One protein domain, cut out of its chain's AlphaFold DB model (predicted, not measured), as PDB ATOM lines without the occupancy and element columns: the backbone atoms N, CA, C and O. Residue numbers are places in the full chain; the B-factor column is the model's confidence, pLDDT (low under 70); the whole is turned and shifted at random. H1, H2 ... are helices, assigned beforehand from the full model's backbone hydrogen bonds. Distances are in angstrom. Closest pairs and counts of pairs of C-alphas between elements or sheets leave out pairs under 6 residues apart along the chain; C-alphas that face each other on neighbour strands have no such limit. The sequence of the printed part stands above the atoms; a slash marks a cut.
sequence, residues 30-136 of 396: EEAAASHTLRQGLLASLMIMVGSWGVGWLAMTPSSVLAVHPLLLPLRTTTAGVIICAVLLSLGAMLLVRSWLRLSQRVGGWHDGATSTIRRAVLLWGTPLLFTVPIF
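What this domain is: This is residues 30 to 136 of the 396 residues of an uncharacterized protein of Nesterenkonia sp. PF2B19 (UniProt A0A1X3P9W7). Look first at the longest helix, H3: with H1 and H4 it makes an up-and-down bundle, each running against the one before, with short H2 and the loop of residues 56 to 72 at one end. The 107 printed residues include four named helices, H1 to H4 in chain order, and no named strand: all helix. The whole is loose, radius of gyration of the C-alphas 16.5 A, spanning 52 by 26 by 19 A.

How they stand to each other: H3, residues 79 to 106, touches the hub H1, residues 34 to 55, opposite ways at a shallow tilt of 24 degrees; find their closest C-alphas, Gly 51 and Cys 85, 4.0 A apart. H4, residues 112 to 129, touches H1 the same way at a shallow tilt of 21 degrees, closest C-alphas Leu 42 and Trp 125, 4.9 A. H3 and H4 are near each other. H2, residues 73 to 77, touches residues 53 to 55 of H1, closest C-alphas Gly 54 and Leu 75, 4.7 A, and touches H3 only at the corner. O i to N i+4 pairs are within hydrogen-bond range throughout H2, in 16 of 18 for H1, 23 of 24 for H3 and 10 of 14 for H4.

Where its parts are: Find C-alpha 79 at (122.517, 148.836, 176.623); H3 runs 39.5 A from there. H1 spans 31.2 A; H4, 26.7 A, ends at (107.376, 147.287, 157.821).

The domain as a whole: The printed part has no cut. The link H1 to H2 is long. Residues 30 to 33 have pLDDT under 70.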
ATOM      1  N   GLU A  30     122.449 132.894 139.562       59.16
ATOM      2  CA  GLU A  30     122.858 133.784 138.469       59.16
ATOM      3  C   GLU A  30     122.662 135.251 138.864       59.16
ATOM      4  O   GLU A  30     121.612 135.653 139.374       59.16
ATOM      5  N   GLU A  31     123.673 136.083 138.593       51.16
ATOM      6  CA  GLU A  31     123.664 137.509 138.934       51.16
ATOM      7  C   GLU A  31     122.428 138.262 138.426       51.16
ATOM      8  O   GLU A  31     122.081 139.300 138.983       51.16
ATOM      9  N   ALA A  32     121.755 137.756 137.395       51.56
ATOM     10  CA  ALA A  32     120.648 138.412 136.717       51.56
ATOM     11  C   ALA A  32     119.287 138.312 137.435       51.56
ATOM     12  O   ALA A  32     118.373 139.059 137.089       51.56
ATOM     13  N   ALA A  33     119.105 137.441 138.433       66.81
ATOM     14  CA  ALA A  33     117.758 137.185 138.939       66.81
ATOM     15  C   ALA A  33     117.277 138.255 139.942       66.81
ATOM     16  O   ALA A  33     117.752 138.357 141.077       66.81
ATOM     17  N   ALA A  34     116.248 139.020 139.551       79.19
ATOM     18  CA  ALA A  34     115.565 139.996 140.408       79.19
ATOM     19  C   ALA A  34     115.055 139.390 141.737       79.19
ATOM     20  O   ALA A  34     114.914 140.102 142.732       79.19
ATOM     21  N   SER A  35     114.830 138.074 141.784       83.06
ATOM     22  CA  SER A  35     114.414 137.320 142.974       83.06
ATOM     23  C   SER A  35     115.371 137.467 144.163       83.06
ATOM     24  O   SER A  35     114.903 137.594 145.296       83.06
ATOM     25  N   HIS A  36     116.689 137.519 143.943       84.38
ATOM     26  CA  HIS A  36     117.657 137.707 145.033       84.38
ATOM     27  C   HIS A  36     117.549 139.096 145.643       84.38
ATOM     28  O   HIS A  36     117.534 139.246 146.862       84.38
ATOM     29  N   THR A  37     117.410 140.120 144.804       90.19
ATOM     30  CA  THR A  37     117.232 141.491 145.283       90.19
ATOM     31  C   THR A  37     115.914 141.657 146.040       90.19
ATOM     32  O   THR A  37     115.877 142.338 147.061       90.19
ATOM     33  N   LEU A  38     114.846 140.978 145.604       92.75
ATOM     34  CA  LEU A  38     113.584 140.935 146.345       92.75
ATOM     35  C   LEU A  38     113.766 140.335 147.747       92.75
ATOM     36  O   LEU A  38     113.282 140.913 148.716       92.75
ATOM     37  N   ARG A  39     114.504 139.226 147.871       91.81
ATOM     38  CA  ARG A  39     114.808 138.580 149.161       91.81
ATOM     39  C   ARG A  39     115.698 139.441 150.059       91.81
ATOM     40  O   ARG A  39     115.451 139.519 151.256       91.81
ATOM     41  N   GLN A  40     116.692 140.124 149.495       93.75
ATOM     42  CA  GLN A  40     117.549 141.051 150.244       93.75
ATOM     43  C   GLN A  40     116.756 142.240 150.796       93.75
ATOM     44  O   GLN A  40     116.944 142.606 151.952       93.75
ATOM     45  N   GLY A  41     115.824 142.798 150.019       96.62
ATOM     46  CA  GLY A  41     114.938 143.851 150.518       96.62
ATOM     47  C   GLY A  41     113.915 143.350 151.548       96.62
ATOM     48  O   GLY A  41     113.579 144.084 152.476       96.62
ATOM     49  N   LEU A  42     113.475 142.087 151.460       97.38
ATOM     50  CA  LEU A  42     112.677 141.450 152.515       97.38
ATOM     51  C   LEU A  42     113.481 141.341 153.815       97.38
ATOM     52  O   LEU A  42     113.004 141.769 154.862       97.38
ATOM     53  N   LEU A  43     114.708 140.819 153.740       97.44
ATOM     54  CA  LEU A  43     115.616 140.735 154.883       97.44
ATOM     55  C   LEU A  43     115.857 142.120 155.491       97.44
ATOM     56  O   LEU A  43     115.724 142.282 156.697       97.44
ATOM     57  N   ALA A  44     116.121 143.129 154.659       98.19
ATOM     58  CA  ALA A  44     116.266 144.513 155.097       98.19
ATOM     59  C   ALA A  44     115.038 145.007 155.879       98.19
ATOM     60  O   ALA A  44     115.174 145.597 156.947       98.19
ATOM     61  N   SER A  45     113.840 144.716 155.373       98.50
ATOM     62  CA  SER A  45     112.573 145.110 155.999       98.50
ATOM     63  C   SER A  45     112.331 144.383 157.325       98.50
ATOM     64  O   SER A  45     111.850 144.993 158.275       98.50
ATOM     65  N   LEU A  46     112.725 143.109 157.428       98.56
ATOM     66  CA  LEU A  46     112.696 142.341 158.678       98.56
ATOM     67  C   LEU A  46     113.710 142.871 159.702       98.56
ATOM     68  O   LEU A  46     113.380 142.995 160.878       98.56
ATOM     69  N   MET A  47     114.917 143.239 159.264       98.44
ATOM     70  CA  MET A  47     115.921 143.884 160.118       98.44
ATOM     71  C   MET A  47     115.402 145.220 160.662       98.44
ATOM     72  O   MET A  47     115.534 145.492 161.851       98.44
ATOM     73  N   ILE A  48     114.754 146.031 159.820       98.56
ATOM     74  CA  ILE A  48     114.110 147.286 160.240       98.56
ATOM     75  C   ILE A  48     112.976 147.012 161.236       98.56
ATOM     76  O   ILE A  48     112.897 147.686 162.259       98.56
ATOM     77  N   MET A  49     112.129 146.015 160.968       98.12
ATOM     78  CA  MET A  49     111.041 145.599 161.857       98.12
ATOM     79  C   MET A  49     111.562 145.224 163.244       98.12
ATOM     80  O   MET A  49     111.161 145.842 164.225       98.12
ATOM     81  N   VAL A  50     112.502 144.286 163.330       97.62
ATOM     82  CA  VAL A  50     113.064 143.843 164.613       97.62
ATOM     83  C   VAL A  50     113.876 144.958 165.275       97.62
ATOM     84  O   VAL A  50     113.764 145.169 166.476       97.62
ATOM     85  N   GLY A  51     114.643 145.735 164.506       97.62
ATOM     86  CA  GLY A  51     115.385 146.880 165.032       97.62
ATOM     87  C   GLY A  51     114.458 147.928 165.652       97.62
ATOM     88  O   GLY A  51     114.738 148.453 166.727       97.62
ATOM     89  N   SER A  52     113.297 148.182 165.039       97.25
ATOM     90  CA  SER A  52     112.311 149.132 165.566       97.25
ATOM     91  C   SER A  52     111.780 148.753 166.951       97.25
ATOM     92  O   SER A  52     111.431 149.634 167.729       97.25
ATOM     93  N   TRP A  53     111.761 147.471 167.310       95.56
ATOM     94  CA  TRP A  53     111.259 147.016 168.607       95.56
ATOM     95  C   TRP A  53     112.080 147.568 169.785       95.56
ATOM     96  O   TRP A  53     111.511 147.952 170.810       95.56
ATOM     97  N   GLY A  54     113.400 147.703 169.613       94.38
ATOM     98  CA  GLY A  54     114.289 148.286 170.624       94.38
ATOM     99  C   GLY A  54     114.385 149.814 170.591       94.38
ATOM    100  O   GLY A  54     114.480 150.436 171.643       94.38
ATOM    101  N   VAL A  55     114.340 150.443 169.408       95.38
ATOM    102  CA  VAL A  55     114.620 151.894 169.272       95.38
ATOM    103  C   VAL A  55     113.448 152.748 168.782       95.38
ATOM    104  O   VAL A  55     113.554 153.969 168.735       95.38
ATOM    105  N   GLY A  56     112.328 152.135 168.405       94.31
ATOM    106  CA  GLY A  56     111.126 152.842 167.971       94.31
ATOM    107  C   GLY A  56     110.406 153.546 169.118       94.31
ATOM    108  O   GLY A  56     110.573 153.202 170.290       94.31
ATOM    109  N   TRP A  57     109.582 154.526 168.778       93.12
ATOM    110  CA  TRP A  57     108.784 155.318 169.702       93.12
ATOM    111  C   TRP A  57     107.575 154.528 170.199       93.12
ATOM    112  O   TRP A  57     106.733 154.118 169.401       93.12
ATOM    113  N   LEU A  58     107.467 154.362 171.516       92.06
ATOM    114  CA  LEU A  58     106.297 153.802 172.190       92.06
ATOM    115  C   LEU A  58     105.629 154.891 173.026       92.06
ATOM    116  O   LEU A  58     106.319 155.669 173.686       92.06
ATOM    117  N   ALA A  59     104.301 154.912 173.003       91.81
ATOM    118  CA  ALA A  59     103.522 155.646 173.985       91.81
ATOM    119  C   ALA A  59     103.679 154.978 175.360       91.81
ATOM    120  O   ALA A  59     103.669 153.755 175.469       91.81
ATOM    121  N   MET A  60     103.827 155.783 176.405       88.94
ATOM    122  CA  MET A  60     104.033 155.335 177.784       88.94
ATOM    123  C   MET A  60     102.742 155.479 178.594       88.94
ATOM    124  O   MET A  60     102.747 155.981 179.715       88.94
ATOM    125  N   THR A  61     101.608 155.092 178.015       88.50
ATOM    126  CA  THR A  61     100.316 155.130 178.706       88.50
ATOM    127  C   THR A  61     100.061 153.820 179.459       88.50
ATOM    128  O   THR A  61     100.551 152.772 179.037       88.50
ATOM    129  N   PRO A  62      99.253 153.823 180.539       85.50
ATOM    130  CA  PRO A  62      98.892 152.591 181.252       85.50
ATOM    131  C   PRO A  62      98.206 151.538 180.368       85.50
ATOM    132  O   PRO A  62      98.244 150.352 180.675       85.50
ATOM    133  N   SER A  63      97.577 151.970 179.273       85.69
ATOM    134  CA  SER A  63      96.908 151.108 178.296       85.69
ATOM    135  C   SER A  63      97.848 150.529 177.231       85.69
ATOM    136  O   SER A  63      97.397 149.718 176.424       85.69
ATOM    137  N   SER A  64      99.118 150.952 177.177       90.44
ATOM    138  CA  SER A  64     100.079 150.454 176.188       90.44
ATOM    139  C   SER A  64     100.553 149.050 176.553       90.44
ATOM    140  O   SER A  64     101.299 148.840 177.509       90.44
ATOM    141  N   VAL A  65     100.150 148.075 175.739       88.94
ATOM    142  CA  VAL A  65     100.548 146.671 175.906       88.94
ATOM    143  C   VAL A  65     102.014 146.472 175.517       88.94
ATOM    144  O   VAL A  65     102.719 145.676 176.139       88.94
ATOM    145  N   LEU A  66     102.505 147.197 174.504       90.19
ATOM    146  CA  LEU A  66     103.880 147.037 174.027       90.19
ATOM    147  C   LEU A  66     104.907 147.676 174.967       90.19
ATOM    148  O   LEU A  66     106.017 147.155 175.069       90.19
ATOM    149  N   ALA A  67     104.557 148.753 175.680       87.69
ATOM    150  CA  ALA A  67     105.469 149.421 176.612       87.69
ATOM    151  C   ALA A  67     105.971 148.498 177.737       87.69
ATOM    152  O   ALA A  67     107.116 148.622 178.168       87.69
ATOM    153  N   VAL A  68     105.141 147.544 178.172       87.25
ATOM    154  CA  VAL A  68     105.445 146.604 179.268       87.25
ATOM    155  C   VAL A  68     105.682 145.168 178.791       87.25
ATOM    156  O   VAL A  68     105.799 144.250 179.602       87.25
ATOM    157  N   HIS A  69     105.756 144.942 177.477       91.31
ATOM    158  CA  HIS A  69     105.827 143.591 176.931       91.31
ATOM    159  C   HIS A  69     107.166 142.902 177.284       91.31
ATOM    160  O   HIS A  69     108.227 143.438 176.941       91.31
ATOM    161  N   PRO A  70     107.169 141.682 177.868       90.75
ATOM    162  CA  PRO A  70     108.389 141.012 178.338       90.75
ATOM    163  C   PRO A  70     109.459 140.792 177.264       90.75
ATOM    164  O   PRO A  70     110.645 140.827 177.567       90.75
ATOM    165  N   LEU A  71     109.060 140.596 176.000       90.19
ATOM    166  CA  LEU A  71     110.014 140.465 174.886       90.19
ATOM    167  C   LEU A  71     110.647 141.801 174.472       90.19
ATOM    168  O   LEU A  71     111.758 141.812 173.950       90.19
ATOM    169  N   LEU A  72     109.946 142.922 174.669       91.69
ATOM    170  CA  LEU A  72     110.423 144.244 174.265       91.69
ATOM    171  C   LEU A  72     111.271 144.895 175.352       91.69
ATOM    172  O   LEU A  72     112.237 145.583 175.031       91.69
ATOM    173  N   LEU A  73     110.954 144.653 176.625       91.06
ATOM    174  CA  LEU A  73     111.652 145.265 177.754       91.06
ATOM    175  C   LEU A  73     113.181 145.078 177.681       91.06
ATOM    176  O   LEU A  73     113.870 146.097 177.655       91.06
ATOM    177  N   PRO A  74     113.750 143.861 177.531       92.94
ATOM    178  CA  PRO A  74     115.203 143.686 177.455       92.94
ATOM    179  C   PRO A  74     115.845 144.423 176.274       92.94
ATOM    180  O   PRO A  74     116.955 144.938 176.400       92.94
ATOM    181  N   LEU A  75     115.144 144.512 175.138       93.50
ATOM    182  CA  LEU A  75     115.624 145.207 173.937       93.50
ATOM    183  C   LEU A  75     115.712 146.726 174.131       93.50
ATOM    184  O   LEU A  75     116.439 147.387 173.395       93.50
ATOM    185  N   ARG A  76     114.967 147.270 175.100       92.56
ATOM    186  CA  ARG A  76     114.808 148.711 175.333       92.56
ATOM    187  C   ARG A  76     115.499 149.206 176.602       92.56
ATOM    188  O   ARG A  76     115.877 150.370 176.658       92.56
ATOM    189  N   THR A  77     115.652 148.353 177.614       92.81
ATOM    190  CA  THR A  77     116.225 148.728 178.919       92.81
ATOM    191  C   THR A  77     117.686 148.327 179.076       92.81
ATOM    192  O   THR A  77     118.385 148.904 179.907       92.81
ATOM    193  N   THR A  78     118.183 147.376 178.278       95.50
ATOM    194  CA  THR A  78     119.599 146.985 178.305       95.50
ATOM    195  C   THR A  78     120.397 147.720 177.232       95.50
ATOM    196  O   THR A  78     119.967 147.827 176.082       95.50
ATOM    197  N   THR A  79     121.608 148.172 177.572       96.06
ATOM    198  CA  THR A  79     122.517 148.836 176.623       96.06
ATOM    199  C   THR A  79     122.801 147.959 175.401       96.06
ATOM    200  O   THR A  79     122.766 148.437 174.270       96.06
ATOM    201  N   ALA A  80     123.030 146.657 175.614       96.19
ATOM    202  CA  ALA A  80     123.274 145.707 174.532       96.19
ATOM    203  C   ALA A  80     122.054 145.560 173.609       96.19
ATOM    204  O   ALA A  80     122.209 145.619 172.391       96.19
ATOM    205  N   GLY A  81     120.846 145.429 174.172       96.00
ATOM    206  CA  GLY A  81     119.605 145.325 173.403       96.00
ATOM    207  C   GLY A  81     119.373 146.539 172.505       96.00
ATOM    208  O   GLY A  81     119.131 146.381 171.305       96.00
ATOM    209  N   VAL A  82     119.547 147.745 173.058       95.81
ATOM    210  CA  VAL A  82     119.389 149.005 172.319       95.81
ATOM    211  C   VAL A  82     120.422 149.119 171.199       95.81
ATOM    212  O   VAL A  82     120.055 149.432 170.067       95.81
ATOM    213  N   ILE A  83     121.700 148.818 171.472       97.25
ATOM    214  CA  ILE A  83     122.768 148.860 170.460       97.25
ATOM    215  C   ILE A  83     122.490 147.865 169.330       97.25
ATOM    216  O   ILE A  83     122.565 148.239 168.161       97.25
ATOM    217  N   ILE A  84     122.133 146.617 169.653       97.62
ATOM    218  CA  ILE A  84     121.818 145.589 168.650       97.62
ATOM    219  C   ILE A  84     120.660 146.055 167.765       97.62
ATOM    220  O   ILE A  84     120.759 145.991 166.540       97.62
ATOM    221  N   CYS A  85     119.591 146.581 168.363       97.62
ATOM    222  CA  CYS A  85     118.431 147.077 167.630       97.62
ATOM    223  C   CYS A  85     118.762 148.294 166.754       97.62
ATOM    224  O   CYS A  85     118.332 148.352 165.600       97.62
ATOM    225  N   ALA A  86     119.570 149.233 167.255       96.94
ATOM    226  CA  ALA A  86     120.028 150.399 166.502       96.94
ATOM    227  C   ALA A  86     120.893 150.002 165.294       96.94
ATOM    228  O   ALA A  86     120.698 150.516 164.186       96.94
ATOM    229  N   VAL A  87     121.820 149.058 165.485       97.81
ATOM    230  CA  VAL A  87     122.668 148.514 164.416       97.81
ATOM    231  C   VAL A  87     121.814 147.776 163.389       97.81
ATOM    232  O   VAL A  87     121.961 148.014 162.192       97.81
ATOM    233  N   LEU A  88     120.881 146.934 163.837       97.50
ATOM    234  CA  LEU A  88     119.990 146.176 162.962       97.50
ATOM    235  C   LEU A  88     119.103 147.101 162.119       97.50
ATOM    236  O   LEU A  88     119.005 146.911 160.905       97.50
ATOM    237  N   LEU A  89     118.529 148.140 162.734       97.62
ATOM    238  CA  LEU A  89     117.755 149.169 162.042       97.62
ATOM    239  C   LEU A  89     118.603 149.896 160.988       97.62
ATOM    240  O   LEU A  89     118.175 150.042 159.844       97.62
ATOM    241  N   SER A  90     119.813 150.324 161.359       97.44
ATOM    242  CA  SER A  90     120.710 151.086 160.479       97.44
ATOM    243  C   SER A  90     121.179 150.254 159.286       97.44
ATOM    244  O   SER A  90     121.058 150.678 158.136       97.44
ATOM    245  N   LEU A  91     121.649 149.030 159.540       97.81
ATOM    246  CA  LEU A  91     122.065 148.098 158.493       97.81
ATOM    247  C   LEU A  91     120.885 147.680 157.610       97.81
ATOM    248  O   LEU A  91     121.040 147.596 156.392       97.81
ATOM    249  N   GLY A  92     119.703 147.474 158.197       98.06
ATOM    250  CA  GLY A  92     118.472 147.200 157.464       98.06
ATOM    251  C   GLY A  92     118.107 148.348 156.521       98.06
ATOM    252  O   GLY A  92     117.875 148.117 155.337       98.06
ATOM    253  N   ALA A  93     118.156 149.598 156.988       97.62
ATOM    254  CA  ALA A  93     117.917 150.772 156.147       97.62
ATOM    255  C   ALA A  93     118.931 150.878 154.992       97.62
ATOM    256  O   ALA A  93     118.539 151.060 153.837       97.62
ATOM    257  N   MET A  94     120.226 150.684 155.266       97.69
ATOM    258  CA  MET A  94     121.274 150.672 154.234       97.69
ATOM    259  C   MET A  94     121.055 149.553 153.205       97.69
ATOM    260  O   MET A  94     121.200 149.769 151.997       97.69
ATOM    261  N   LEU A  95     120.674 148.358 153.664       96.75
ATOM    262  CA  LEU A  95     120.389 147.219 152.797       96.75
ATOM    263  C   LEU A  95     119.124 147.441 151.960       96.75
ATOM    264  O   LEU A  95     119.102 147.037 150.797       96.75
ATOM    265  N   LEU A  96     118.103 148.115 152.496       97.88
ATOM    266  CA  LEU A  96     116.885 148.464 151.761       97.88
ATOM    267  C   LEU A  96     117.201 149.439 150.618       97.88
ATOM    268  O   LEU A  96     116.794 149.202 149.481       97.88
ATOM    269  N   VAL A  97     118.007 150.476 150.887       97.56
ATOM    270  CA  VAL A  97     118.492 151.419 149.860       97.56
ATOM    271  C   VAL A  97     119.288 150.694 148.782       97.56
ATOM    272  O   VAL A  97     119.016 150.853 147.589       97.56
ATOM    273  N   ARG A  98     120.235 149.842 149.185       95.50
ATOM    274  CA  ARG A  98     121.003 149.019 148.248       95.50
ATOM    275  C   ARG A  98     120.088 148.128 147.408       95.50
ATOM    276  O   ARG A  98     120.289 148.042 146.201       95.50
ATOM    277  N   SER A  99     119.105 147.473 148.021       95.19
ATOM    278  CA  SER A  99     118.181 146.564 147.332       95.19
ATOM    279  C   SER A  99     117.316 147.315 146.323       95.19
ATOM    280  O   SER A  99     117.173 146.865 145.190       95.19
ATOM    281  N   TRP A 100     116.822 148.501 146.672       96.38
ATOM    282  CA  TRP A 100     116.087 149.370 145.754       96.38
ATOM    283  C   TRP A 100     116.922 149.774 144.527       96.38
ATOM    284  O   TRP A 100     116.453 149.618 143.395       96.38
ATOM    285  N   LEU A 101     118.174 150.207 144.727       94.75
ATOM    286  CA  LEU A 101     119.097 150.559 143.637       94.75
ATOM    287  C   LEU A 101     119.509 149.348 142.795       94.75
ATOM    288  O   LEU A 101     119.651 149.445 141.580       94.75
ATOM    289  N   ARG A 102     119.716 148.186 143.419       91.81
ATOM    290  CA  ARG A 102     120.033 146.955 142.689       91.81
ATOM    291  C   ARG A 102     118.842 146.473 141.874       91.81
ATOM    292  O   ARG A 102     119.044 145.975 140.774       91.81
ATOM    293  N   LEU A 103     117.617 146.645 142.365       92.19
ATOM    294  CA  LEU A 103     116.436 146.155 141.663       92.19
ATOM    295  C   LEU A 103     116.263 146.869 140.320       92.19
ATOM    296  O   LEU A 103     115.976 146.203 139.331       92.19
ATOM    297  N   SER A 104     116.522 148.179 140.240       90.88
ATOM    298  CA  SER A 104     116.473 148.898 138.955       90.88
ATOM    299  C   SER A 104     117.505 148.385 137.950       90.88
ATOM    300  O   SER A 104     117.204 148.291 136.765       90.88
ATOM    301  N   GLN A 105     118.694 147.990 138.416       88.12
ATOM    302  CA  GLN A 105     119.737 147.400 137.570       88.12
ATOM    303  C   GLN A 105     119.365 145.991 137.089       88.12
ATOM    304  O   GLN A 105     119.691 145.615 135.967       88.12
ATOM    305  N   ARG A 106     118.705 145.193 137.938       84.94
ATOM    306  CA  ARG A 106     118.416 143.771 137.671       84.94
ATOM    307  C   ARG A 106     117.150 143.529 136.864       84.94
ATOM    308  O   ARG A 106     117.022 142.482 136.250       84.94
ATOM    309  N   VAL A 107     116.221 144.477 136.851       84.31
ATOM    310  CA  VAL A 107     114.983 144.343 136.074       84.31
ATOM    311  C   VAL A 107     115.225 144.544 134.565       84.31
ATOM    312  O   VAL A 107     114.354 144.229 133.765       84.31
ATOM    313  N   GLY A 108     116.426 144.974 134.149       71.81
ATOM    314  CA  GLY A 108     116.888 144.883 132.752       71.81
ATOM    315  C   GLY A 108     116.171 145.801 131.752       71.81
ATOM    316  O   GLY A 108     116.430 145.723 130.557       71.81
ATOM    317  N   GLY A 109     115.281 146.675 132.231       83.25
ATOM    318  CA  GLY A 109     114.474 147.610 131.447       83.25
ATOM    319  C   GLY A 109     113.124 147.873 132.124       83.25
ATOM    320  O   GLY A 109     112.710 147.122 133.000       83.25
ATOM    321  N   TRP A 110     112.401 148.927 131.738       89.38
ATOM    322  CA  TRP A 110     111.117 149.281 132.373       89.38
ATOM    323  C   TRP A 110     109.892 148.832 131.557       89.38
ATOM    324  O   TRP A 110     108.882 149.532 131.485       89.38
ATOM    325  N   HIS A 111     109.980 147.630 130.976       84.06
ATOM    326  CA  HIS A 111     108.913 146.989 130.200       84.06
ATOM    327  C   HIS A 111     107.713 146.564 131.075       84.06
ATOM    328  O   HIS A 111     107.784 146.557 132.303       84.06
ATOM    329  N   ASP A 112     106.589 146.160 130.476       77.50
ATOM    330  CA  ASP A 112     105.360 145.870 131.239       77.50
ATOM    331  C   ASP A 112     105.530 144.764 132.299       77.50
ATOM    332  O   ASP A 112     105.025 144.899 133.420       77.50
ATOM    333  N   GLY A 113     106.314 143.723 131.997       82.19
ATOM    334  CA  GLY A 113     106.665 142.651 132.941       82.19
ATOM    335  C   GLY A 113     107.357 143.147 134.220       82.19
ATOM    336  O   GLY A 113     107.090 142.624 135.306       82.19
ATOM    337  N   ALA A 114     108.148 144.223 134.134       90.31
ATOM    338  CA  ALA A 114     108.795 144.856 135.283       90.31
ATOM    339  C   ALA A 114     107.782 145.389 136.307       90.31
ATOM    340  O   ALA A 114     108.030 145.354 137.512       90.31
ATOM    341  N   THR A 115     106.604 145.834 135.858       93.44
ATOM    342  CA  THR A 115     105.568 146.409 136.733       93.44
ATOM    343  C   THR A 115     105.097 145.399 137.779       93.44
ATOM    344  O   THR A 115     104.883 145.757 138.939       93.44
ATOM    345  N   SER A 116     104.956 144.126 137.391       92.38
ATOM    346  CA  SER A 116     104.585 143.041 138.306       92.38
ATOM    347  C   SER A 116     105.667 142.813 139.363       92.38
ATOM    348  O   SER A 116     105.367 142.734 140.554       92.38
ATOM    349  N   THR A 117     106.937 142.807 138.952       93.31
ATOM    350  CA  THR A 117     108.089 142.667 139.853       93.31
ATOM    351  C   THR A 117     108.166 143.809 140.865       93.31
ATOM    352  O   THR A 117     108.330 143.552 142.054       93.31
ATOM    353  N   ILE A 118     107.976 145.060 140.432       96.25
ATOM    354  CA  ILE A 118     107.970 146.223 141.331       96.25
ATOM    355  C   ILE A 118     106.800 146.156 142.320       96.25
ATOM    356  O   ILE A 118     106.990 146.403 143.506       96.25
ATOM    357  N   ARG A 119     105.600 145.753 141.881       96.62
ATOM    358  CA  ARG A 119     104.455 145.547 142.788       96.62
ATOM    359  C   ARG A 119     104.733 144.466 143.827       96.62
ATOM    360  O   ARG A 119     104.456 144.674 145.003       96.62
ATOM    361  N   ARG A 120     105.316 143.340 143.408       95.69
ATOM    362  CA  ARG A 120     105.753 142.279 144.325       95.69
ATOM    363  C   ARG A 120     106.781 142.800 145.323       95.69
ATOM    364  O   ARG A 120     106.664 142.473 146.493       95.69
ATOM    365  N   ALA A 121     107.726 143.638 144.896       97.19
ATOM    366  CA  ALA A 121     108.687 144.274 145.795       97.19
ATOM    367  C   ALA A 121     107.999 145.173 146.832       97.19
ATOM    368  O   ALA A 121     108.310 145.064 148.012       97.19
ATOM    369  N   VAL A 122     107.025 145.999 146.423       98.12
ATOM    370  CA  VAL A 122     106.272 146.864 147.353       98.12
ATOM    371  C   VAL A 122     105.562 146.023 148.408       98.12
ATOM    372  O   VAL A 122     105.644 146.339 149.589       98.12
ATOM    373  N   LEU A 123     104.904 144.935 148.002       97.69
ATOM    374  CA  LEU A 123     104.217 144.045 148.938       97.69
ATOM    375  C   LEU A 123     105.208 143.314 149.850       97.69
ATOM    376  O   LEU A 123     105.038 143.304 151.065       97.69
ATOM    377  N   LEU A 124     106.261 142.731 149.279       97.56
ATOM    378  CA  LEU A 124     107.219 141.907 150.009       97.56
ATOM    379  C   LEU A 124     108.044 142.726 151.007       97.56
ATOM    380  O   LEU A 124     108.276 142.274 152.122       97.56
ATOM    381  N   TRP A 125     108.483 143.924 150.619       98.38
ATOM    382  CA  TRP A 125     109.264 144.811 151.485       98.38
ATOM    383  C   TRP A 125     108.351 145.596 152.428       98.38
ATOM    384  O   TRP A 125     108.680 145.788 153.590       98.38
ATOM    385  N   GLY A 126     107.169 146.008 151.966       98.19
ATOM    386  CA  GLY A 126     106.228 146.773 152.777       98.19
ATOM    387  C   GLY A 126     105.567 145.968 153.896       98.19
ATOM    388  O   GLY A 126     105.336 146.516 154.970       98.19
ATOM    389  N   THR A 127     105.291 144.675 153.690       97.81
ATOM    390  CA  THR A 127     104.537 143.868 154.670       97.81
ATOM    391  C   THR A 127     105.229 143.788 156.037       97.81
ATOM    392  O   THR A 127     104.578 144.126 157.021       97.81
ATOM    393  N   PRO A 128     106.529 143.442 156.161       98.38
ATOM    394  CA  PRO A 128     107.206 143.469 157.463       98.38
ATOM    395  C   PRO A 128     107.220 144.854 158.117       98.38
ATOM    396  O   PRO A 128     107.113 144.975 159.334       98.38
ATOM    397  N   LEU A 129     107.316 145.918 157.313       98.25
ATOM    398  CA  LEU A 129     107.376 147.287 157.821       98.25
ATOM    399  C   LEU A 129     106.080 147.722 158.526       98.25
ATOM    400  O   LEU A 129     106.131 148.611 159.377       98.25
ATOM    401  N   LEU A 130     104.942 147.076 158.244       97.00
ATOM    402  CA  LEU A 130     103.674 147.302 158.953       97.00
ATOM    403  C   LEU A 130     103.709 146.882 160.426       97.00
ATOM    404  O   LEU A 130     102.926 147.401 161.221       97.00
ATOM    405  N   PHE A 131     104.619 145.980 160.792       96.44
ATOM    406  CA  PHE A 131     104.760 145.428 162.144       96.44
ATOM    407  C   PHE A 131     105.910 146.071 162.930       96.44
ATOM    408  O   PHE A 131     106.351 145.565 163.964       96.44
ATOM    409  N   THR A 132     106.417 147.200 162.438       96.62
ATOM    410  CA  THR A 132     107.395 148.016 163.159       96.62
ATOM    411  C   THR A 132     106.741 148.730 164.344       96.62
ATOM    412  O   THR A 132     105.557 149.071 164.316       96.62
ATOM    413  N   VAL A 133     107.516 149.042 165.376       95.00
ATOM    414  CA  VAL A 133     107.179 150.155 166.278       95.00
ATOM    415  C   VAL A 133     107.458 151.461 165.514       95.00
ATOM    416  O   VAL A 133     108.423 151.482 164.746       95.00
ATOM    417  N   PRO A 134     106.646 152.532 165.652       96.06
ATOM    418  CA  PRO A 134     106.880 153.786 164.934       96.06
ATOM    419  C   PRO A 134     108.335 154.265 165.033       96.06
ATOM    420  O   PRO A 134     108.888 154.413 166.118       96.06
ATOM    421  N   ILE A 135     108.975 154.483 163.888       94.56
ATOM    422  CA  ILE A 135     110.381 154.900 163.764       94.56
ATOM    423  C   ILE A 135     110.472 156.095 162.821       94.56
ATOM    424  O   ILE A 135     109.590 156.305 161.992       94.56
ATOM    425  N   PHE A 136     111.551 156.871 162.946       90.62
ATOM    426  CA  PHE A 136     111.840 158.103 162.190       90.62
ATOM    427  C   PHE A 136     110.904 159.294 162.445       90.62
ATOM    428  O   PHE A 136     111.357 160.427 162.319       90.62
TER     429      PHE A 136